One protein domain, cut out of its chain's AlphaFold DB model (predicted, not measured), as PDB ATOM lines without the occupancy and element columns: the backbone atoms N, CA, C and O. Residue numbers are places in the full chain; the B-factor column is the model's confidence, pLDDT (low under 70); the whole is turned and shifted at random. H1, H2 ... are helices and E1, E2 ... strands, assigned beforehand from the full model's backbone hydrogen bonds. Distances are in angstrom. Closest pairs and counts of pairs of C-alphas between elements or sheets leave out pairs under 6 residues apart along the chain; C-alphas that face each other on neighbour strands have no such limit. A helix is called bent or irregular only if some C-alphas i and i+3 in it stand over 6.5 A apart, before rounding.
ATOM      1  N   VAL A   5     144.272 118.211 278.533       82.12
ATOM      2  CA  VAL A   5     144.249 118.396 279.980       82.12
ATOM      3  C   VAL A   5     145.677 118.231 280.476       82.12
ATOM      4  O   VAL A   5     146.269 117.165 280.320       82.12
ATOM      5  N   CYS A   6     146.255 119.281 281.053       84.25
ATOM      6  CA  CYS A   6     147.631 119.293 281.557       84.25
ATOM      7  C   CYS A   6     148.666 118.896 280.493       84.25
ATOM      8  O   CYS A   6     149.630 118.185 280.778       84.25
ATOM      9  N   GLY A   7     148.444 119.318 279.244       75.00
ATOM     10  CA  GLY A   7     149.290 118.963 278.099       75.00
ATOM     11  C   GLY A   7     149.131 117.521 277.594       75.00
ATOM     12  O   GLY A   7     149.842 117.134 276.669       75.00
ATOM     13  N   ILE A   8     148.204 116.732 278.154       68.94
ATOM     14  CA  ILE A   8     147.872 115.383 277.681       68.94
ATOM     15  C   ILE A   8     146.603 115.429 276.835       68.94
ATOM     16  O   ILE A   8     145.595 116.001 277.246       68.94
ATOM     17  N   ALA A   9     146.648 114.817 275.651       68.88
ATOM     18  CA  ALA A   9     145.463 114.603 274.833       68.88
ATOM     19  C   ALA A   9     144.578 113.531 275.472       68.88
ATOM     20  O   ALA A   9     145.043 112.428 275.758       68.88
ATOM     21  N   VAL A  10     143.311 113.867 275.685       69.94
ATOM     22  CA  VAL A  10     142.333 112.989 276.324       69.94
ATOM     23  C   VAL A  10     141.075 112.869 275.466       69.94
ATOM     24  O   VAL A  10     140.786 113.735 274.637       69.94
ATOM     25  N   ASP A  11     140.325 111.788 275.662       69.94
ATOM     26  CA  ASP A  11     138.999 111.627 275.063       69.94
ATOM     27  C   ASP A  11     137.977 112.632 275.634       69.94
ATOM     28  O   ASP A  11     138.192 113.286 276.659       69.94
ATOM     29  N   GLU A  12     136.846 112.768 274.941       75.00
ATOM     30  CA  GLU A  12     135.762 113.686 275.307       75.00
ATOM     31  C   GLU A  12     135.230 113.432 276.729       75.00
ATOM     32  O   GLU A  12     134.938 114.377 277.462       75.00
ATOM     33  N   GLU A  13     135.136 112.163 277.140       78.25
ATOM     34  CA  GLU A  13     134.633 111.759 278.457       78.25
ATOM     35  C   GLU A  13     135.559 112.276 279.568       78.25
ATOM     36  O   GLU A  13     135.110 112.897 280.538       78.25
ATOM     37  N   LEU A  14     136.867 112.074 279.405       80.75
ATOM     38  CA  LEU A  14     137.870 112.479 280.375       80.75
ATOM     39  C   LEU A  14     138.094 113.997 280.362       80.75
ATOM     40  O   LEU A  14     138.262 114.590 281.427       80.75
ATOM     41  N   TYR A  15     138.015 114.653 279.201       82.31
ATOM     42  CA  TYR A  15     138.081 116.113 279.123       82.31
ATOM     43  C   TYR A  15     136.963 116.782 279.925       82.31
ATOM     44  O   TYR A  15     137.232 117.640 280.769       82.31
ATOM     45  N   MET A  16     135.711 116.362 279.708       83.12
ATOM     46  CA  MET A  16     134.557 116.937 280.409       83.12
ATOM     47  C   MET A  16     134.657 116.712 281.924       83.12
ATOM     48  O   MET A  16     134.307 117.593 282.705       83.12
ATOM     49  N   LYS A  17     135.226 115.579 282.359       85.50
ATOM     50  CA  LYS A  17     135.485 115.295 283.778       85.50
ATOM     51  C   LYS A  17     136.444 116.299 284.428       85.50
ATOM     52  O   LYS A  17     136.271 116.625 285.603       85.50
ATOM     53  N   TYR A  18     137.467 116.762 283.710       88.38
ATOM     54  CA  TYR A  18     138.466 117.687 284.253       88.38
ATOM     55  C   TYR A  18     138.088 119.163 284.108       88.38
ATOM     56  O   TYR A  18     138.596 119.980 284.876       88.38
ATOM     57  N   GLN A  19     137.174 119.505 283.197       80.81
ATOM     58  CA  GLN A  19     136.751 120.886 282.963       80.81
ATOM     59  C   GLN A  19     136.104 121.532 284.204       80.81
ATOM     60  O   GLN A  19     136.362 122.699 284.499       80.81
ATOM     61  N   ASP A  20     135.339 120.754 284.974       79.12
ATOM     62  CA  ASP A  20     134.662 121.220 286.193       79.12
ATOM     63  C   ASP A  20     135.453 120.937 287.482       79.12
ATOM     64  O   ASP A  20     135.031 121.303 288.587       79.12
ATOM     65  N   LYS A  21     136.613 120.277 287.373       86.75
ATOM     66  CA  LYS A  21     137.388 119.833 288.532       86.75
ATOM     67  C   LYS A  21     138.242 120.979 289.076       86.75
ATOM     68  O   LYS A  21     138.985 121.646 288.351       86.75
ATOM     69  N   LYS A  22     138.135 121.201 290.387       89.25
ATOM     70  CA  LYS A  22     138.921 122.196 291.123       89.25
ATOM     71  C   LYS A  22     139.975 121.513 291.977       89.25
ATOM     72  O   LYS A  22     139.721 120.453 292.546       89.25
ATOM     73  N   TYR A  23     141.129 122.155 292.096       88.75
ATOM     74  CA  TYR A  23     142.237 121.683 292.916       88.75
ATOM     75  C   TYR A  23     142.624 122.739 293.932       88.75
ATOM     76  O   TYR A  23     142.535 123.943 293.682       88.75
ATOM     77  N   ARG A  24     143.049 122.268 295.101       85.94
ATOM     78  CA  ARG A  24     143.445 123.132 296.202       85.94
ATOM     79  C   ARG A  24     144.923 123.478 296.091       85.94
ATOM     80  O   ARG A  24     145.765 122.588 296.120       85.94
ATOM     81  N   ILE A  25     145.219 124.772 296.039       82.06
ATOM     82  CA  ILE A  25     146.574 125.320 296.130       82.06
ATOM     83  C   ILE A  25     146.597 126.236 297.355       82.06
ATOM     84  O   ILE A  25     145.832 127.196 297.464       82.06
ATOM     85  N   GLY A  26     147.422 125.897 298.346       79.38
ATOM     86  CA  GLY A  26     147.388 126.547 299.656       79.38
ATOM     87  C   GLY A  26     146.027 126.400 300.356       79.38
ATOM     88  O   GLY A  26     145.639 125.299 300.750       79.38
ATOM     89  N   LYS A  27     145.319 127.520 300.558       79.50
ATOM     90  CA  LYS A  27     143.995 127.572 301.216       79.50
ATOM     91  C   LYS A  27     142.833 127.790 300.244       79.50
ATOM     92  O   LYS A  27     141.688 127.822 300.688       79.50
ATOM     93  N   GLU A  28     143.119 127.945 298.958       84.69
ATOM     94  CA  GLU A  28     142.140 128.322 297.942       84.69
ATOM     95  C   GLU A  28     141.981 127.214 296.899       84.69
ATOM     96  O   GLU A  28     142.857 126.363 296.731       84.69
ATOM     97  N   GLU A  29     140.831 127.199 296.228       90.12
ATOM     98  CA  GLU A  29     140.501 126.222 295.192       90.12
ATOM     99  C   GLU A  29     140.428 126.900 293.830       90.12
ATOM    100  O   GLU A  29     139.694 127.871 293.641       90.12
ATOM    101  N   PHE A  30     141.156 126.343 292.869       87.44
ATOM    102  CA  PHE A  30     141.284 126.883 291.523       87.44
ATOM    103  C   PHE A  30     140.822 125.861 290.490       87.44
ATOM    104  O   PHE A  30     140.986 124.654 290.670       87.44
ATOM    105  N   ALA A  31     140.237 126.352 289.397       90.25
ATOM    106  CA  ALA A  31     139.953 125.527 288.229       90.25
ATOM    107  C   ALA A  31     141.266 125.087 287.567       90.25
ATOM    108  O   ALA A  31     142.228 125.858 287.538       90.25
ATOM    109  N   LEU A  32     141.287 123.880 286.998       89.94
ATOM    110  CA  LEU A  32     142.498 123.305 286.410       89.94
ATOM    111  C   LEU A  32     143.141 124.204 285.340       89.94
ATOM    112  O   LEU A  32     144.348 124.413 285.379       89.94
ATOM    113  N   GLY A  33     142.340 124.839 284.481       85.31
ATOM    114  CA  GLY A  33     142.861 125.750 283.455       85.31
ATOM    115  C   GLY A  33     143.642 126.945 284.017       85.31
ATOM    116  O   GLY A  33     144.617 127.389 283.417       85.31
ATOM    117  N   ALA A  34     143.278 127.448 285.203       86.56
ATOM    118  CA  ALA A  34     144.048 128.508 285.862       86.56
ATOM    119  C   ALA A  34     145.386 127.979 286.403       86.56
ATOM    120  O   ALA A  34     146.397 128.677 286.363       86.56
ATOM    121  N   ILE A  35     145.399 126.732 286.875       89.81
ATOM    122  CA  ILE A  35     146.588 126.061 287.407       89.81
ATOM    123  C   ILE A  35     147.596 125.778 286.291       89.81
ATOM    124  O   ILE A  35     148.786 126.015 286.479       89.81
ATOM    125  N   GLU A  36     147.132 125.352 285.114       87.75
ATOM    126  CA  GLU A  36     147.981 125.129 283.936       87.75
ATOM    127  C   GLU A  36     148.713 126.405 283.504       87.75
ATOM    128  O   GLU A  36     149.918 126.380 283.246       87.75
ATOM    129  N   ILE A  37     148.009 127.543 283.500       87.12
ATOM    130  CA  ILE A  37     148.600 128.850 283.180       87.12
ATOM    131  C   ILE A  37     149.699 129.206 284.188       87.12
ATOM    132  O   ILE A  37     150.787 129.625 283.790       87.12
ATOM    133  N   VAL A  38     149.441 129.020 285.486       87.31
ATOM    134  CA  VAL A  38     150.418 129.306 286.549       87.31
ATOM    135  C   VAL A  38     151.645 128.395 286.440       87.31
ATOM    136  O   VAL A  38     152.771 128.868 286.590       87.31
ATOM    137  N   ALA A  39     151.452 127.108 286.145       87.94
ATOM    138  CA  ALA A  39     152.540 126.139 286.027       87.94
ATOM    139  C   ALA A  39     153.459 126.417 284.820       87.94
ATOM    140  O   ALA A  39     154.676 126.239 284.922       87.94
ATOM    141  N   ALA A  40     152.893 126.866 283.694       85.75
ATOM    142  CA  ALA A  40     153.626 127.070 282.442       85.75
ATOM    143  C   ALA A  40     154.174 128.497 282.250       85.75
ATOM    144  O   ALA A  40     155.123 128.693 281.489       85.75
ATOM    145  N   SER A  41     153.604 129.507 282.916       85.94
ATOM    146  CA  SER A  41     153.980 130.908 282.695       85.94
ATOM    147  C   SER A  41     155.322 131.284 283.340       85.94
ATOM    148  O   SER A  41     155.657 130.868 284.456       85.94
ATOM    149  N   LYS A  42     156.093 132.122 282.634       85.44
ATOM    150  CA  LYS A  42     157.328 132.745 283.140       85.44
ATOM    151  C   LYS A  42     157.050 133.850 284.161       85.44
ATOM    152  O   LYS A  42     157.860 134.074 285.053       85.44
ATOM    153  N   ASP A  43     155.879 134.485 284.101       84.38
ATOM    154  CA  ASP A  43     155.508 135.564 285.029       84.38
ATOM    155  C   ASP A  43     155.430 135.073 286.485       84.38
ATOM    156  O   ASP A  43     155.597 135.843 287.431       84.38
ATOM    157  N   TYR A  44     155.227 133.766 286.672       84.50
ATOM    158  CA  TYR A  44     155.151 133.121 287.980       84.50
ATOM    159  C   TYR A  44     156.498 132.600 288.505       84.50
ATOM    160  O   TYR A  44     156.538 132.044 289.602       84.50
ATOM    161  N   ASP A  45     157.616 132.842 287.806       83.69
ATOM    162  CA  ASP A  45     158.964 132.548 288.328       83.69
ATOM    163  C   ASP A  45     159.292 133.378 289.582       83.69
ATOM    164  O   ASP A  45     160.038 132.934 290.455       83.69
ATOM    165  N   ALA A  46     158.664 134.550 289.728       86.31
ATOM    166  CA  ALA A  46     158.748 135.382 290.929       86.31
ATOM    167  C   ALA A  46     158.040 134.768 292.159       86.31
ATOM    168  O   ALA A  46     158.266 135.214 293.284       86.31
ATOM    169  N   TYR A  47     157.208 133.737 291.966       86.31
ATOM    170  CA  TYR A  47     156.443 133.057 293.016       86.31
ATOM    171  C   TYR A  47     156.733 131.545 293.011       86.31
ATOM    172  O   TYR A  47     155.833 130.735 292.769       86.31
ATOM    173  N   PRO A  48     157.977 131.132 293.321       84.12
ATOM    174  CA  PRO A  48     158.448 129.764 293.097       84.12
ATOM    175  C   PRO A  48     157.643 128.716 293.872       84.12
ATOM    176  O   PRO A  48     157.396 127.627 293.368       84.12
ATOM    177  N   TYR A  49     157.172 129.052 295.076       86.56
ATOM    178  CA  TYR A  49     156.347 128.152 295.881       86.56
ATOM    179  C   TYR A  49     154.977 127.883 295.245       86.56
ATOM    180  O   TYR A  49     154.514 126.746 295.221       86.56
ATOM    181  N   LEU A  50     154.338 128.922 294.697       86.94
ATOM    182  CA  LEU A  50     153.044 128.795 294.029       86.94
ATOM    183  C   LEU A  50     153.185 128.004 292.725       86.94
ATOM    184  O   LEU A  50     152.388 127.106 292.458       86.94
ATOM    185  N   LYS A  51     154.237 128.298 291.953       88.88
ATOM    186  CA  LYS A  51     154.549 127.593 290.709       88.88
ATOM    187  C   LYS A  51     154.841 126.110 290.950       88.88
ATOM    188  O   LYS A  51     154.280 125.274 290.251       88.88
ATOM    189  N   ALA A  52     155.616 125.777 291.984       88.75
ATOM    190  CA  ALA A  52     155.889 124.389 292.359       88.75
ATOM    191  C   ALA A  52     154.614 123.628 292.769       88.75
ATOM    192  O   ALA A  52     154.432 122.478 292.383       88.75
ATOM    193  N   GLN A  53     153.697 124.262 293.511       90.81
ATOM    194  CA  GLN A  53     152.411 123.637 293.848       90.81
ATOM    195  C   GLN A  53     151.528 123.419 292.617       90.81
ATOM    196  O   GLN A  53     150.909 122.366 292.492       90.81
ATOM    197  N   ALA A  54     151.486 124.387 291.697       90.19
ATOM    198  CA  ALA A  54     150.755 124.247 290.442       90.19
ATOM    199  C   ALA A  54     151.333 123.118 289.572       90.19
ATOM    200  O   ALA A  54     150.575 122.307 289.047       90.19
ATOM    201  N   GLN A  55     152.663 123.014 289.485       91.62
ATOM    202  CA  GLN A  55     153.350 121.911 288.808       91.62
ATOM    203  C   GLN A  55     153.028 120.559 289.447       91.62
ATOM    204  O   GLN A  55     152.690 119.627 288.729       91.62
ATOM    205  N   GLY A  56     153.023 120.465 290.781       90.81
ATOM    206  CA  GLY A  56     152.640 119.234 291.478       90.81
ATOM    207  C   GLY A  56     151.199 118.796 291.185       90.81
ATOM    208  O   GLY A  56     150.938 117.608 291.023       90.81
ATOM    209  N   VAL A  57     150.259 119.742 291.053       91.69
ATOM    210  CA  VAL A  57     148.884 119.430 290.627       91.69
ATOM    211  C   VAL A  57     148.851 118.969 289.169       91.69
ATOM    212  O   VAL A  57     148.163 118.000 288.863       91.69
ATOM    213  N   VAL A  58     149.596 119.623 288.273       91.06
ATOM    214  CA  VAL A  58     149.716 119.198 286.868       91.06
ATOM    215  C   VAL A  58     150.256 117.769 286.786       91.06
ATOM    216  O   VAL A  58     149.646 116.937 286.123       91.06
ATOM    217  N   GLU A  59     151.330 117.450 287.508       89.12
ATOM    218  CA  GLU A  59     151.910 116.102 287.572       89.12
ATOM    219  C   GLU A  59     150.921 115.075 288.135       89.12
ATOM    220  O   GLU A  59     150.762 114.001 287.561       89.12
ATOM    221  N   GLN A  60     150.200 115.418 289.209       91.19
ATOM    222  CA  GLN A  60     149.155 114.559 289.767       91.19
ATOM    223  C   GLN A  60     148.069 114.257 288.728       91.19
ATOM    224  O   GLN A  60     147.672 113.108 288.564       91.19
ATOM    225  N   VAL A  61     147.577 115.275 288.019       89.06
ATOM    226  CA  VAL A  61     146.536 115.098 286.998       89.06
ATOM    227  C   VAL A  61     147.046 114.274 285.825       89.06
ATOM    228  O   VAL A  61     146.325 113.413 285.323       89.06
ATOM    229  N   GLN A  62     148.288 114.500 285.405       84.50
ATOM    230  CA  GLN A  62     148.925 113.683 284.382       84.50
ATOM    231  C   GLN A  62     148.995 112.214 284.808       84.50
ATOM    232  O   GLN A  62     148.682 111.340 284.001       84.50
ATOM    233  N   GLU A  63     149.334 111.938 286.068       82.81
ATOM    234  CA  GLU A  63     149.360 110.579 286.608       82.81
ATOM    235  C   GLU A  63     147.957 109.964 286.685       82.81
ATOM    236  O   GLU A  63     147.758 108.855 286.205       82.81
ATOM    237  N   GLU A  64     146.947 110.701 287.158       85.44
ATOM    238  CA  GLU A  64     145.551 110.234 287.176       85.44
ATOM    239  C   GLU A  64     145.038 109.891 285.762       85.44
ATOM    240  O   GLU A  64     144.283 108.935 285.579       85.44
ATOM    241  N   ILE A  65     145.438 110.664 284.745       80.31
ATOM    242  CA  ILE A  65     145.121 110.380 283.337       80.31
ATOM    243  C   ILE A  65     145.845 109.111 282.865       80.31
ATOM    244  O   ILE A  65     145.226 108.259 282.221       80.31
ATOM    245  N   ARG A  66     147.133 108.943 283.201       71.38
ATOM    246  CA  ARG A  66     147.900 107.727 282.876       71.38
ATOM    247  C   ARG A  66     147.289 106.491 283.529       71.38
ATOM    248  O   ARG A  66     147.086 105.492 282.845       71.38
ATOM    249  N   GLU A  67     146.939 106.569 284.810       71.25
ATOM    250  CA  GLU A  67     146.285 105.496 285.562       71.25
ATOM    251  C   GLU A  67     144.907 105.152 284.989       71.25
ATOM    252  O   GLU A  67     144.575 103.974 284.847       71.25
ATOM    253  N   TYR A  68     144.114 106.160 284.611       71.12
ATOM    254  CA  TYR A  68     142.808 105.961 283.983       71.12
ATOM    255  C   TYR A  68     142.916 105.130 282.697       71.12
ATOM    256  O   TYR A  68     142.176 104.158 282.524       71.12
ATOM    257  N   TYR A  69     143.879 105.452 281.830       61.03
ATOM    258  CA  TYR A  69     144.126 104.671 280.618       61.03
ATOM    259  C   TYR A  69     144.783 103.313 280.912       61.03
ATOM    260  O   TYR A  69     144.442 102.316 280.273       61.03
ATOM    261  N   ALA A  70     145.651 103.220 281.923       54.81
ATOM    262  CA  ALA A  70     146.263 101.959 282.343       54.81
ATOM    263  C   ALA A  70     145.232 100.950 282.886       54.81
ATOM    264  O   ALA A  70     145.336  99.754 282.609       54.81
ATOM    265  N   ALA A  71     144.224 101.422 283.628       54.75
ATOM    266  CA  ALA A  71     143.181 100.591 284.226       54.75
ATOM    267  C   ALA A  71     142.090 100.171 283.226       54.75
ATOM    268  O   ALA A  71     141.501  99.100 283.384       54.75
ATOM    269  N   ARG A  72     141.812 100.995 282.206       51.03
ATOM    270  CA  ARG A  72     140.749 100.732 281.225       51.03
ATOM    271  C   ARG A  72     141.197  99.818 280.076       51.03
ATOM    272  O   ARG A  72     140.341  99.133 279.531       51.03
ATOM    273  N   ASP A  73     142.497  99.760 279.751       40.47
ATOM    274  CA  ASP A  73     142.913  99.277 278.422       40.47
ATOM    275  C   ASP A  73     144.162  98.380 278.346       40.47
ATOM    276  O   ASP A  73     144.727  98.195 277.271       40.47
TER     277      ASP A  73
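Overview. This is residues 5 to 73 of the 306 residues of an uncharacterized protein of Lachnospiraceae bacterium A4 (UniProt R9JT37). A small two-stranded hairpin, E2 and E3, packs through E2 on one long helix, H4, and the shorter H2 crosses H4 next to it. H4 makes most of the length of a rod; H3 forms a corner at its first end, while E1 comes near H4 farther along and H1 lies beyond the start of H2. The printed part has 69 residues, in the order E1 H1 E2 E3 H2 H3 H4; the class is mostly helix and the sheet is antiparallel. It is compact, with a radius of gyration of the C-alphas of 12.6 A, and spans 41 by 18 by 17 A.

Along the chain. E2 is residues 22 to 25 and E3 residues 28 to 31, 9.7 and 10.3 A long. H2, residues 32 to 40, is 12.4 A long. H4, residues 48 to 73, runs 37.2 A from C-alpha 48 at (158.448, 129.764, 293.097) to C-alpha 73 at (142.913, 99.277, 278.422). H1 is residues 12 to 19, 10.6 A. E1, residues 8 to 10, 6.2 A, begins at C-alpha 8 at (147.872, 115.383, 277.681) and pairs with no named strand. H3, residues 43 to 46, is irregular, but only just: C-alphas 43 and 46 are 6.7 A apart.

Arrangement. E2 and E3 form an antiparallel hairpin at 139 degrees, with N 23 and O 30 2.9 A apart, within hydrogen-bond range. The closest C-alphas of E2 and H4, Ile 25 and Gln 53, are 6.5 A apart. H2 touches H4 at residues 50 to 58 of H4 alone, closest at the C-alphas of Ala 39 and Ala 54, 5.1 A, a steep tilt of 59 degrees, opposite ways. H1 and H2 only just touch, with 3 pairs of C-alphas within 8 A, the closest Gln 19 and Leu 32 at 7.1 A, about perpendicular at 78 degrees. H3 and H4 only just touch, only at the corner, with 3 such pairs; Tyr 44 and Lys 51 are closest, 6.2 A. E1 comes closest to H4 at the C-alphas of Ile 8 and Gln 62, 7.0 A. Every O i to N i+4 pair is within hydrogen-bond range in H1, H2 and H4; H3 is too short for one, and its one O i to N i+3 pair is not within range.

Size, cuts and confidence. The C-alphas farthest apart, Ala 46 and Asp 73, are 41.4 A apart. The printed part has no cut, and its six links between named elements are tight. Mean pLDDT of the printed part is 81.7; residues 8 to 11 and 69 to 73 are under 70.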